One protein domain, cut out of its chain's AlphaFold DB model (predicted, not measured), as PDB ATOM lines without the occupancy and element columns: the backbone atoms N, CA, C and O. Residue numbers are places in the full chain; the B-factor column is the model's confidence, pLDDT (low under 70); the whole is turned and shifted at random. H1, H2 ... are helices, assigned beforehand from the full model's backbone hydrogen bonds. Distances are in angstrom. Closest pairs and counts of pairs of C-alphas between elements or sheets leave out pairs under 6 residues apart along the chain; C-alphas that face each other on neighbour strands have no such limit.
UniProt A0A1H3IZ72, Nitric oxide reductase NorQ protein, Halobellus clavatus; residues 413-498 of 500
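Overview. This is residues 413 to 498 of the 500 residues of the protein "Nitric oxide reductase NorQ protein" of Halobellus clavatus (UniProt A0A1H3IZ72). Three helices, H2, H3 and H4, make a small core in which their centres form a triangle, with H3 crossing H4 closely and the longest helix, H2, meeting both with part of its length. H1 packs across H2 near one end of the long axis, and the four-residue H5 lies near H4 towards the other end. The printed part has 86 residues with five named helices, in the order H1, H2, H3, H4, H5, and no named strand; the class is all helix, with 54 residues in named helices. The whole is compact, with a radius of gyration of the C-alphas of 12.4 A, yet elongated in outline, spanning 40 by 25 by 21 A.

Arrangement. Begin at H2, residues 432 to 446; together with H3, residues 456 to 467, it is a hub, each touching three helices. The two form a helical hairpin and run opposite ways at a steep tilt of 40 degrees. They only just touch, with 3 pairs of C-alphas within 8 A, through residues 438 to 442 of H2 and residue 459 of H3; the closest C-alphas are those of Met 438 and Leu 459, 6.9 A apart. Look next at H4, residues 472 to 483, which touches H3 with 13 pairs, closest at the C-alphas of Ala 462 and Ala 475, 5.0 A; they run opposite ways at a steep tilt of 45 degrees. H4 also touches H2, through residues 434 to 438 of H2 and 472 to 476 of H4, the same way at a shallow tilt of 32 degrees; the closest C-alphas are those of Ser 434 and Val 472, 6.5 A. H1, residues 413 to 423, touches H2 at a steep tilt of 58 degrees, opposite ways, with the C-alphas of Ile 416 and Leu 435 closest at 6.1 A. H1 only just touches H3, with 3 pairs within 8 A, the closest being the C-alphas of Glu 415 and Thr 456, 7.5 A. H5, residues 490 to 493, is close to H4 but not clearly touching, with the C-alphas of Lys 481 and Pro 490 closest at 5.5 A. H1 and H4 are apart. The helix packing is mostly crossed, with 1 of 5 pairs at a shallow tilt. In H1, H2, H3 and H4 every O i to N i+4 pair is within hydrogen-bond range; H5 is too short for such a pair.

Along the chain. Find C-alpha 432 at (-34.552, 18.455, -23.526); from there H2 runs 20.8 A to C-alpha 446. H3 measures 16.6 A and H4 16.4 A from first to last C-alpha. H1 runs 15.4 A from C-alpha 413 at (-26.073, 12.080, -22.765), and H5 ends at C-alpha 493, (-36.022, 4.727, -41.377).

Size, cuts and confidence. The two C-alphas farthest apart, those of Ser 426 and His 487, are 40.1 A apart. The printed part has no cut; the link from H3 to H4 is tight, the other three are short, and no link is long. The mean pLDDT of the printed part is 87.0, and residues 495 to 498 are under 70.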
ATOM      1  N   GLN A 413     -25.887  11.041 -23.779       93.50
ATOM      2  CA  GLN A 413     -26.073  12.080 -22.765       93.50
ATOM      3  C   GLN A 413     -25.164  13.294 -23.000       93.50
ATOM      4  O   GLN A 413     -25.606  14.427 -22.815       93.50
ATOM      5  N   ASP A 414     -23.924  13.068 -23.435       92.75
ATOM      6  CA  ASP A 414     -22.986  14.141 -23.755       92.75
ATOM      7  C   ASP A 414     -23.398  14.898 -25.019       92.75
ATOM      8  O   ASP A 414     -23.260  16.121 -25.066       92.75
ATOM      9  N   GLU A 415     -23.949  14.203 -26.020       94.75
ATOM     10  CA  GLU A 415     -24.496  14.831 -27.224       94.75
ATOM     11  C   GLU A 415     -25.708  15.717 -26.896       94.75
ATOM     12  O   GLU A 415     -25.770  16.858 -27.355       94.75
ATOM     13  N   ILE A 416     -26.627  15.239 -26.045       95.38
ATOM     14  CA  ILE A 416     -27.768  16.030 -25.551       95.38
ATOM     15  C   ILE A 416     -27.276  17.269 -24.799       95.38
ATOM     16  O   ILE A 416     -27.748  18.372 -25.065       95.38
ATOM     17  N   ASP A 417     -26.323  17.108 -23.876       92.94
ATOM     18  CA  ASP A 417     -25.771  18.219 -23.095       92.94
ATOM     19  C   ASP A 417     -25.089  19.260 -23.982       92.94
ATOM     20  O   ASP A 417     -25.243  20.462 -23.763       92.94
ATOM     21  N   PHE A 418     -24.333  18.807 -24.983       92.50
ATOM     22  CA  PHE A 418     -23.662  19.682 -25.934       92.50
ATOM     23  C   PHE A 418     -24.665  20.478 -26.776       92.50
ATOM     24  O   PHE A 418     -24.535  21.698 -26.891       92.50
ATOM     25  N   LEU A 419     -25.672  19.808 -27.346       93.50
ATOM     26  CA  LEU A 419     -26.690  20.455 -28.174       93.50
ATOM     27  C   LEU A 419     -27.550  21.424 -27.352       93.50
ATOM     28  O   LEU A 419     -27.784  22.543 -27.802       93.50
ATOM     29  N   ASP A 420     -27.932  21.054 -26.128       93.25
ATOM     30  CA  ASP A 420     -28.630  21.947 -25.196       93.25
ATOM     31  C   ASP A 420     -27.793  23.196 -24.890       93.25
ATOM     32  O   ASP A 420     -28.266  24.321 -25.040       93.25
ATOM     33  N   GLN A 421     -26.514  23.022 -24.536       90.31
ATOM     34  CA  GLN A 421     -25.620  24.146 -24.257       90.31
ATOM     35  C   GLN A 421     -25.420  25.060 -25.459       90.31
ATOM     36  O   GLN A 421     -25.300  26.265 -25.273       90.31
ATOM     37  N   LYS A 422     -25.372  24.505 -26.669       88.75
ATOM     38  CA  LYS A 422     -25.141  25.274 -27.889       88.75
ATOM     39  C   LYS A 422     -26.396  26.018 -28.349       88.75
ATOM     40  O   LYS A 422     -26.302  27.201 -28.672       88.75
ATOM     41  N   TYR A 423     -27.556  25.360 -28.368       88.38
ATOM     42  CA  TYR A 423     -28.776  25.898 -28.983       88.38
ATOM     43  C   TYR A 423     -29.704  26.626 -28.015       88.38
ATOM     44  O   TYR A 423     -30.428  27.517 -28.453       88.38
ATOM     45  N   ASN A 424     -29.639  26.338 -26.715       87.75
ATOM     46  CA  ASN A 424     -30.458  27.009 -25.701       87.75
ATOM     47  C   ASN A 424     -29.688  28.122 -24.963       87.75
ATOM     48  O   ASN A 424     -29.849  28.307 -23.758       87.75
ATOM     49  N   THR A 425     -28.815  28.851 -25.678       77.94
ATOM     50  CA  THR A 425     -27.962  29.903 -25.089       77.94
ATOM     51  C   THR A 425     -28.702  31.221 -24.875       77.94
ATOM     52  O   THR A 425     -28.781  31.697 -23.746       77.94
ATOM     53  N   SER A 426     -29.195  31.845 -25.952       71.50
ATOM     54  CA  SER A 426     -29.868  33.154 -25.894       71.50
ATOM     55  C   SER A 426     -31.354  33.022 -25.577       71.50
ATOM     56  O   SER A 426     -31.922  33.841 -24.864       71.50
ATOM     57  N   ARG A 427     -31.975  31.965 -26.099       77.31
ATOM     58  CA  ARG A 427     -33.375  31.608 -25.890       77.31
ATOM     59  C   ARG A 427     -33.530  30.098 -25.928       77.31
ATOM     60  O   ARG A 427     -32.700  29.407 -26.512       77.31
ATOM     61  N   GLN A 428     -34.621  29.600 -25.360       80.88
ATOM     62  CA  GLN A 428     -34.990  28.197 -25.495       80.88
ATOM     63  C   GLN A 428     -35.465  27.941 -26.933       80.88
ATOM     64  O   GLN A 428     -36.503  28.458 -27.344       80.88
ATOM     65  N   ARG A 429     -34.668  27.198 -27.706       85.06
ATOM     66  CA  ARG A 429     -34.982  26.784 -29.085       85.06
ATOM     67  C   ARG A 429     -35.593  25.394 -29.133       85.06
ATOM     68  O   ARG A 429     -36.474  25.138 -29.941       85.06
ATOM     69  N   ILE A 430     -35.126  24.504 -28.263       87.56
ATOM     70  CA  ILE A 430     -35.572  23.116 -28.213       87.56
ATOM     71  C   ILE A 430     -35.587  22.623 -26.771       87.56
ATOM     72  O   ILE A 430     -34.697  22.941 -25.984       87.56
ATOM     73  N   ASP A 431     -36.611  21.868 -26.388       88.38
ATOM     74  CA  ASP A 431     -36.663  21.248 -25.068       88.38
ATOM     75  C   ASP A 431     -35.796  19.978 -24.995       88.38
ATOM     76  O   ASP A 431     -35.411  19.366 -25.997       88.38
ATOM     77  N   ARG A 432     -35.473  19.568 -23.769       90.00
ATOM     78  CA  ARG A 432     -34.552  18.455 -23.526       90.00
ATOM     79  C   ARG A 432     -35.133  17.094 -23.929       90.00
ATOM     80  O   ARG A 432     -34.360  16.207 -24.285       90.00
ATOM     81  N   ASP A 433     -36.454  16.923 -23.896       88.69
ATOM     82  CA  ASP A 433     -37.103  15.677 -24.316       88.69
ATOM     83  C   ASP A 433     -37.075  15.532 -25.840       88.69
ATOM     84  O   ASP A 433     -36.751  14.454 -26.349       88.69
ATOM     85  N   SER A 434     -37.318  16.620 -26.572       91.44
ATOM     86  CA  SER A 434     -37.148  16.670 -28.027       91.44
ATOM     87  C   SER A 434     -35.702  16.371 -28.437       91.44
ATOM     88  O   SER A 434     -35.480  15.530 -29.312       91.44
ATOM     89  N   LEU A 435     -34.709  16.966 -27.760       95.31
ATOM     90  CA  LEU A 435     -33.289  16.647 -27.980       95.31
ATOM     91  C   LEU A 435     -32.984  15.168 -27.737       95.31
ATOM     92  O   LEU A 435     -32.296  14.539 -28.541       95.31
ATOM     93  N   ARG A 436     -33.510  14.599 -26.648       94.88
ATOM     94  CA  ARG A 436     -33.325  13.184 -26.326       94.88
ATOM     95  C   ARG A 436     -33.853  12.287 -27.445       94.88
ATOM     96  O   ARG A 436     -33.115  11.419 -27.896       94.88
ATOM     97  N   ARG A 437     -35.068  12.538 -27.947       92.12
ATOM     98  CA  ARG A 437     -35.648  11.785 -29.078       92.12
ATOM     99  C   ARG A 437     -34.807  11.907 -30.349       92.12
ATOM    100  O   ARG A 437     -34.553  10.908 -31.017       92.12
ATOM    101  N   MET A 438     -34.337  13.115 -30.667       95.31
ATOM    102  CA  MET A 438     -33.456  13.346 -31.817       95.31
ATOM    103  C   MET A 438     -32.152  12.546 -31.714       95.31
ATOM    104  O   MET A 438     -31.747  11.896 -32.678       95.31
ATOM    105  N   VAL A 439     -31.511  12.554 -30.543       95.94
ATOM    106  CA  VAL A 439     -30.257  11.831 -30.296       95.94
ATOM    107  C   VAL A 439     -30.470  10.315 -30.276       95.94
ATOM    108  O   VAL A 439     -29.674   9.583 -30.864       95.94
ATOM    109  N   GLU A 440     -31.542   9.817 -29.657       93.88
ATOM    110  CA  GLU A 440     -31.912   8.394 -29.677       93.88
ATOM    111  C   GLU A 440     -32.109   7.898 -31.119       93.88
ATOM    112  O   GLU A 440     -31.545   6.869 -31.507       93.88
ATOM    113  N   PHE A 441     -32.822   8.668 -31.946       93.56
ATOM    114  CA  PHE A 441     -33.002   8.348 -33.358       93.56
ATOM    115  C   PHE A 441     -31.684   8.405 -34.142       93.56
ATOM    116  O   PHE A 441     -31.381   7.489 -34.906       93.56
ATOM    117  N   ALA A 442     -30.844   9.422 -33.930       94.06
ATOM    118  CA  ALA A 442     -29.540   9.484 -34.586       94.06
ATOM    119  C   ALA A 442     -28.661   8.278 -34.237       94.06
ATOM    120  O   ALA A 442     -28.082   7.682 -35.142       94.06
ATOM    121  N   ASN A 443     -28.613   7.852 -32.973       93.19
ATOM    122  CA  ASN A 443     -27.889   6.639 -32.580       93.19
ATOM    123  C   ASN A 443     -28.454   5.388 -33.258       93.19
ATOM    124  O   ASN A 443     -27.697   4.610 -33.832       93.19
ATOM    125  N   ALA A 444     -29.778   5.267 -33.347       91.69
ATOM    126  CA  ALA A 444     -30.408   4.210 -34.130       91.69
ATOM    127  C   ALA A 444     -29.989   4.206 -35.612       91.69
ATOM    128  O   ALA A 444     -29.871   3.125 -36.189       91.69
ATOM    129  N   THR A 445     -29.765   5.373 -36.230       91.06
ATOM    130  CA  THR A 445     -29.235   5.447 -37.605       91.06
ATOM    131  C   THR A 445     -27.752   5.087 -37.700       91.06
ATOM    132  O   THR A 445     -27.341   4.498 -38.695       91.06
ATOM    133  N   ARG A 446     -26.953   5.402 -36.672       90.12
ATOM    134  CA  ARG A 446     -25.515   5.086 -36.606       90.12
ATOM    135  C   ARG A 446     -25.269   3.584 -36.461       90.12
ATOM    136  O   ARG A 446     -24.334   3.069 -37.067       90.12
ATOM    137  N   ASP A 447     -26.146   2.894 -35.738       87.75
ATOM    138  CA  ASP A 447     -26.093   1.442 -35.532       87.75
ATOM    139  C   ASP A 447     -26.660   0.632 -36.714       87.75
ATOM    140  O   ASP A 447     -26.536  -0.595 -36.747       87.75
ATOM    141  N   ASN A 448     -27.307   1.288 -37.685       86.56
ATOM    142  CA  ASN A 448     -27.974   0.619 -38.798       86.56
ATOM    143  C   ASN A 448     -27.163   0.706 -40.105       86.56
ATOM    144  O   ASN A 448     -26.886   1.778 -40.640       86.56
ATOM    145  N   GLU A 449     -26.837  -0.454 -40.678       77.19
ATOM    146  CA  GLU A 449     -26.027  -0.551 -41.895       77.19
ATOM    147  C   GLU A 449     -26.752  -0.188 -43.200       77.19
ATOM    148  O   GLU A 449     -26.094  -0.030 -44.224       77.19
ATOM    149  N   THR A 450     -28.073  -0.051 -43.249       80.75
ATOM    150  CA  THR A 450     -28.795   0.292 -44.493       80.75
ATOM    151  C   THR A 450     -29.313   1.722 -44.501       80.75
ATOM    152  O   THR A 450     -29.532   2.286 -45.570       80.75
ATOM    153  N   TRP A 451     -29.438   2.343 -43.333       87.06
ATOM    154  CA  TRP A 451     -30.037   3.667 -43.187       87.06
ATOM    155  C   TRP A 451     -29.052   4.809 -43.431       87.06
ATOM    156  O   TRP A 451     -27.855   4.614 -43.230       87.06
ATOM    157  N   PRO A 452     -29.503   6.006 -43.830       87.69
ATOM    158  CA  PRO A 452     -28.654   7.197 -43.835       87.69
ATOM    159  C   PRO A 452     -28.170   7.532 -42.417       87.69
ATOM    160  O   PRO A 452     -28.991   7.615 -41.504       87.69
ATOM    161  N   THR A 453     -26.865   7.738 -42.211       88.88
ATOM    162  CA  THR A 453     -26.333   8.047 -40.872       88.88
ATOM    163  C   THR A 453     -26.550   9.514 -40.522       88.88
ATOM    164  O   THR A 453     -26.161  10.411 -41.270       88.88
ATOM    165  N   LEU A 454     -27.088   9.780 -39.332       92.69
ATOM    166  CA  LEU A 454     -27.181  11.133 -38.795       92.69
ATOM    167  C   LEU A 454     -25.991  11.456 -37.887       92.69
ATOM    168  O   LEU A 454     -25.871  10.977 -36.756       92.69
ATOM    169  N   SER A 455     -25.111  12.328 -38.377       93.31
ATOM    170  CA  SER A 455     -24.061  12.935 -37.555       93.31
ATOM    171  C   SER A 455     -24.623  13.980 -36.587       93.31
ATOM    172  O   SER A 455     -25.718  14.501 -36.792       93.31
ATOM    173  N   THR A 456     -23.847  14.373 -35.573       94.19
ATOM    174  CA  THR A 456     -24.207  15.494 -34.685       94.19
ATOM    175  C   THR A 456     -24.523  16.769 -35.474       94.19
ATOM    176  O   THR A 456     -25.480  17.464 -35.169       94.19
ATOM    177  N   ARG A 457     -23.792  17.043 -36.564       93.25
ATOM    178  CA  ARG A 457     -24.077  18.185 -37.451       93.25
ATOM    179  C   ARG A 457     -25.451  18.084 -38.124       93.25
ATOM    180  O   ARG A 457     -26.072  19.094 -38.400       93.25
ATOM    181  N   LYS A 458     -25.934  16.876 -38.401       94.94
ATOM    182  CA  LYS A 458     -27.281  16.681 -38.946       94.94
ATOM    183  C   LYS A 458     -28.367  16.888 -37.892       94.94
ATOM    184  O   LYS A 458     -29.444  17.364 -38.226       94.94
ATOM    185  N   LEU A 459     -28.069  16.624 -36.622       95.69
ATOM    186  CA  LEU A 459     -28.953  17.019 -35.526       95.69
ATOM    187  C   LEU A 459     -29.023  18.539 -35.357       95.69
ATOM    188  O   LEU A 459     -30.096  19.057 -35.083       95.69
ATOM    189  N   GLU A 460     -27.920  19.252 -35.584       94.44
ATOM    190  CA  GLU A 460     -27.918  20.720 -35.650       94.44
ATOM    191  C   GLU A 460     -28.898  21.240 -36.716       94.44
ATOM    192  O   GLU A 460     -29.757  22.058 -36.395       94.44
ATOM    193  N   ASP A 461     -28.844  20.687 -37.936       94.81
ATOM    194  CA  ASP A 461     -29.803  21.008 -39.004       94.81
ATOM    195  C   ASP A 461     -31.256  20.696 -38.564       94.81
ATOM    196  O   ASP A 461     -32.181  21.451 -38.857       94.81
ATOM    197  N   ALA A 462     -31.479  19.585 -37.849       95.12
ATOM    198  CA  ALA A 462     -32.806  19.199 -37.359       95.12
ATOM    199  C   ALA A 462     -33.344  20.162 -36.286       95.12
ATOM    200  O   ALA A 462     -34.541  20.447 -36.272       95.12
ATOM    201  N   ILE A 463     -32.478  20.680 -35.409       94.69
ATOM    202  CA  ILE A 463     -32.849  21.690 -34.411       94.69
ATOM    203  C   ILE A 463     -33.251  22.992 -35.104       94.69
ATOM    204  O   ILE A 463     -34.240  23.596 -34.704       94.69
ATOM    205  N   ASP A 464     -32.545  23.396 -36.162       91.62
ATOM    206  CA  ASP A 464     -32.906  24.593 -36.929       91.62
ATOM    207  C   ASP A 464     -34.289  24.442 -37.596       91.62
ATOM    208  O   ASP A 464     -35.092  25.373 -37.578       91.62
ATOM    209  N   TRP A 465     -34.625  23.255 -38.118       90.25
ATOM    210  CA  TRP A 465     -35.981  22.972 -38.616       90.25
ATOM    211  C   TRP A 465     -37.036  22.972 -37.511       90.25
ATOM    212  O   TRP A 465     -38.138  23.481 -37.714       90.25
ATOM    213  N   TYR A 466     -36.715  22.407 -36.349       87.88
ATOM    214  CA  TYR A 466     -37.609  22.415 -35.193       87.88
ATOM    215  C   TYR A 466     -37.895  23.843 -34.714       87.88
ATOM    216  O   TYR A 466     -39.043  24.196 -34.456       87.88
ATOM    217  N   ASP A 467     -36.869  24.690 -34.678       85.75
ATOM    218  CA  ASP A 467     -36.972  26.101 -34.307       85.75
ATOM    219  C   ASP A 467     -37.849  26.907 -35.287       85.75
ATOM    220  O   ASP A 467     -38.478  27.883 -34.889       85.75
ATOM    221  N   LEU A 468     -37.967  26.457 -36.545       82.81
ATOM    222  CA  LEU A 468     -38.912  26.971 -37.552       82.81
ATOM    223  C   LEU A 468     -40.355  26.450 -37.385       82.81
ATOM    224  O   LEU A 468     -41.211  26.727 -38.224       82.81
ATOM    225  N   GLY A 469     -40.641  25.679 -36.334       77.94
ATOM    226  CA  GLY A 469     -41.966  25.117 -36.064       77.94
ATOM    227  C   GLY A 469     -42.229  23.765 -36.734       77.94
ATOM    228  O   GLY A 469     -43.383  23.338 -36.826       77.94
ATOM    229  N   ALA A 470     -41.194  23.071 -37.223       79.62
ATOM    230  CA  ALA A 470     -41.345  21.672 -37.612       79.62
ATOM    231  C   ALA A 470     -41.476  20.784 -36.365       79.62
ATOM    232  O   ALA A 470     -40.778  20.973 -35.370       79.62
ATOM    233  N   SER A 471     -42.318  19.750 -36.430       82.00
ATOM    234  CA  SER A 471     -42.305  18.703 -35.407       82.00
ATOM    235  C   SER A 471     -40.954  17.974 -35.413       82.00
ATOM    236  O   SER A 471     -40.278  17.909 -36.443       82.00
ATOM    237  N   VAL A 472     -40.556  17.374 -34.281       86.75
ATOM    238  CA  VAL A 472     -39.315  16.568 -34.191       86.75
ATOM    239  C   VAL A 472     -39.266  15.530 -35.314       86.75
ATOM    240  O   VAL A 472     -38.249  15.370 -35.988       86.75
ATOM    241  N   ARG A 473     -40.404  14.876 -35.573       86.62
ATOM    242  CA  ARG A 473     -40.563  13.899 -36.651       86.62
ATOM    243  C   ARG A 473     -40.364  14.532 -38.028       86.62
ATOM    244  O   ARG A 473     -39.621  13.982 -38.838       86.62
ATOM    245  N   GLY A 474     -41.001  15.673 -38.296       85.12
ATOM    246  CA  GLY A 474     -40.851  16.402 -39.557       85.12
ATOM    247  C   GLY A 474     -39.403  16.823 -39.822       85.12
ATOM    248  O   GLY A 474     -38.874  16.562 -40.906       85.12
ATOM    249  N   ALA A 475     -38.738  17.382 -38.809       90.69
ATOM    250  CA  ALA A 475     -37.338  17.789 -38.871       90.69
ATOM    251  C   ALA A 475     -36.407  16.600 -39.167       90.69
ATOM    252  O   ALA A 475     -35.610  16.652 -40.106       90.69
ATOM    253  N   LEU A 476     -36.546  15.491 -38.430       92.31
ATOM    254  CA  LEU A 476     -35.730  14.292 -38.638       92.31
ATOM    255  C   LEU A 476     -35.976  13.656 -40.011       92.31
ATOM    256  O   LEU A 476     -35.011  13.345 -40.707       92.31
ATOM    257  N   LYS A 477     -37.236  13.532 -40.460       89.25
ATOM    258  CA  LYS A 477     -37.557  13.033 -41.813       89.25
ATOM    259  C   LYS A 477     -36.866  13.866 -42.893       89.25
ATOM    260  O   LYS A 477     -36.310  13.304 -43.837       89.25
ATOM    261  N   HIS A 478     -36.887  15.191 -42.757       91.06
ATOM    262  CA  HIS A 478     -36.250  16.090 -43.718       91.06
ATOM    263  C   HIS A 478     -34.732  15.875 -43.771       91.06
ATOM    264  O   HIS A 478     -34.157  15.686 -44.845       91.06
ATOM    265  N   VAL A 479     -34.088  15.834 -42.606       93.31
ATOM    266  CA  VAL A 479     -32.636  15.667 -42.497       93.31
ATOM    267  C   VAL A 479     -32.176  14.283 -42.967       93.31
ATOM    268  O   VAL A 479     -31.138  14.184 -43.627       93.31
ATOM    269  N   VAL A 480     -32.944  13.221 -42.702       91.69
ATOM    270  CA  VAL A 480     -32.653  11.871 -43.215       91.69
ATOM    271  C   VAL A 480     -32.727  11.841 -44.737       91.69
ATOM    272  O   VAL A 480     -31.785  11.371 -45.373       91.69
ATOM    273  N   LYS A 481     -33.793  12.390 -45.338       88.81
ATOM    274  CA  LYS A 481     -33.914  12.478 -46.806       88.81
ATOM    275  C   LYS A 481     -32.743  13.240 -47.421       88.81
ATOM    276  O   LYS A 481     -32.207  12.810 -48.435       88.81
ATOM    277  N   ALA A 482     -32.315  14.329 -46.785       88.12
ATOM    278  CA  ALA A 482     -31.172  15.121 -47.234       88.12
ATOM    279  C   ALA A 482     -29.815  14.411 -47.061       88.12
ATOM    280  O   ALA A 482     -28.839  14.810 -47.694       88.12
ATOM    281  N   SER A 483     -29.734  13.395 -46.198       87.06
ATOM    282  CA  SER A 483     -28.497  12.655 -45.906       87.06
ATOM    283  C   SER A 483     -28.407  11.318 -46.646       87.06
ATOM    284  O   SER A 483     -27.359  10.680 -46.608       87.06
ATOM    285  N   ALA A 484     -29.484  10.883 -47.305       85.00
ATOM    286  CA  ALA A 484     -29.539   9.601 -47.991       85.00
ATOM    287  C   ALA A 484     -28.629   9.564 -49.223       85.00
ATOM    288  O   ALA A 484     -28.700  10.420 -50.109       85.00
ATOM    289  N   GLU A 485     -27.798   8.528 -49.307       80.81
ATOM    290  CA  GLU A 485     -27.051   8.221 -50.522       80.81
ATOM    291  C   GLU A 485     -27.943   7.545 -51.571       80.81
ATOM    292  O   GLU A 485     -28.970   6.948 -51.259       80.81
ATOM    293  N   THR A 486     -27.509   7.546 -52.835       75.94
ATOM    294  CA  THR A 486     -28.259   6.991 -53.981       75.94
ATOM    295  C   THR A 486     -28.683   5.528 -53.838       75.94
ATOM    296  O   THR A 486     -29.548   5.074 -54.582       75.94
ATOM    297  N   HIS A 487     -28.061   4.774 -52.933       76.31
ATOM    298  CA  HIS A 487     -28.340   3.359 -52.696       76.31
ATOM    299  C   HIS A 487     -29.144   3.093 -51.410       76.31
ATOM    300  O   HIS A 487     -29.406   1.932 -51.099       76.31
ATOM    301  N   GLN A 488     -29.498   4.136 -50.659       82.06
ATOM    302  CA  GLN A 488     -30.239   4.051 -49.402       82.06
ATOM    303  C   GLN A 488     -31.675   4.532 -49.620       82.06
ATOM    304  O   GLN A 488     -31.894   5.540 -50.293       82.06
ATOM    305  N   ASN A 489     -32.650   3.838 -49.031       80.81
ATOM    306  CA  ASN A 489     -34.028   4.312 -49.000       80.81
ATOM    307  C   ASN A 489     -34.296   5.012 -47.654       80.81
ATOM    308  O   ASN A 489     -34.319   4.336 -46.625       80.81
ATOM    309  N   PRO A 490     -34.478   6.345 -47.619       80.19
ATOM    310  CA  PRO A 490     -34.747   7.059 -46.373       80.19
ATOM    311  C   PRO A 490     -36.073   6.638 -45.728       80.19
ATOM    312  O   PRO A 490     -36.190   6.712 -44.506       80.19
ATOM    313  N   ASP A 491     -37.043   6.165 -46.512       81.75
ATOM    314  CA  ASP A 491     -38.363   5.792 -45.999       81.75
ATOM    315  C   ASP A 491     -38.296   4.572 -45.062       81.75
ATOM    316  O   ASP A 491     -39.045   4.510 -44.089       81.75
ATOM    317  N   ASP A 492     -37.313   3.682 -45.254       78.25
ATOM    318  CA  ASP A 492     -37.058   2.521 -44.384       78.25
ATOM    319  C   ASP A 492     -36.705   2.932 -42.938       78.25
ATOM    320  O   ASP A 492     -36.747   2.112 -42.022       78.25
ATOM    321  N   THR A 493     -36.324   4.196 -42.716       78.12
ATOM    322  CA  THR A 493     -36.022   4.727 -41.377       78.12
ATOM    323  C   THR A 493     -37.262   5.215 -40.631       78.12
ATOM    324  O   THR A 493     -37.226   5.376 -39.410       78.12
ATOM    325  N   PHE A 494     -38.360   5.482 -41.348       76.75
ATOM    326  CA  PHE A 494     -39.513   6.193 -40.798       76.75
ATOM    327  C   PHE A 494     -40.400   5.321 -39.919       76.75
ATOM    328  O   PHE A 494     -41.057   5.874 -39.042       76.75
ATOM    329  N   GLU A 495     -40.357   3.998 -40.082       67.56
ATOM    330  CA  GLU A 495     -41.048   3.051 -39.195       67.56
ATOM    331  C   GLU A 495     -40.527   3.172 -37.754       67.56
ATOM    332  O   GLU A 495     -41.295   3.228 -36.803       67.56
ATOM    333  N   LYS A 496     -39.213   3.345 -37.559       67.75
ATOM    334  CA  LYS A 496     -38.642   3.515 -36.209       67.75
ATOM    335  C   LYS A 496     -38.885   4.904 -35.615       67.75
ATOM    336  O   LYS A 496     -38.773   5.053 -34.407       67.75
ATOM    337  N   LEU A 497     -39.242   5.897 -36.438       65.00
ATOM    338  CA  LEU A 497     -39.757   7.195 -35.976       65.00
ATOM    339  C   LEU A 497     -41.208   7.109 -35.476       65.00
ATOM    340  O   LEU A 497     -41.690   8.087 -34.917       65.00
ATOM    341  N   GLU A 498     -41.920   6.005 -35.728       55.00
ATOM    342  CA  GLU A 498     -43.286   5.774 -35.227       55.00
ATOM    343  C   GLU A 498     -43.293   5.099 -33.846       55.00
ATOM    344  O   GLU A 498     -44.250   5.265 -33.095       55.00
TER     345      GLU A 498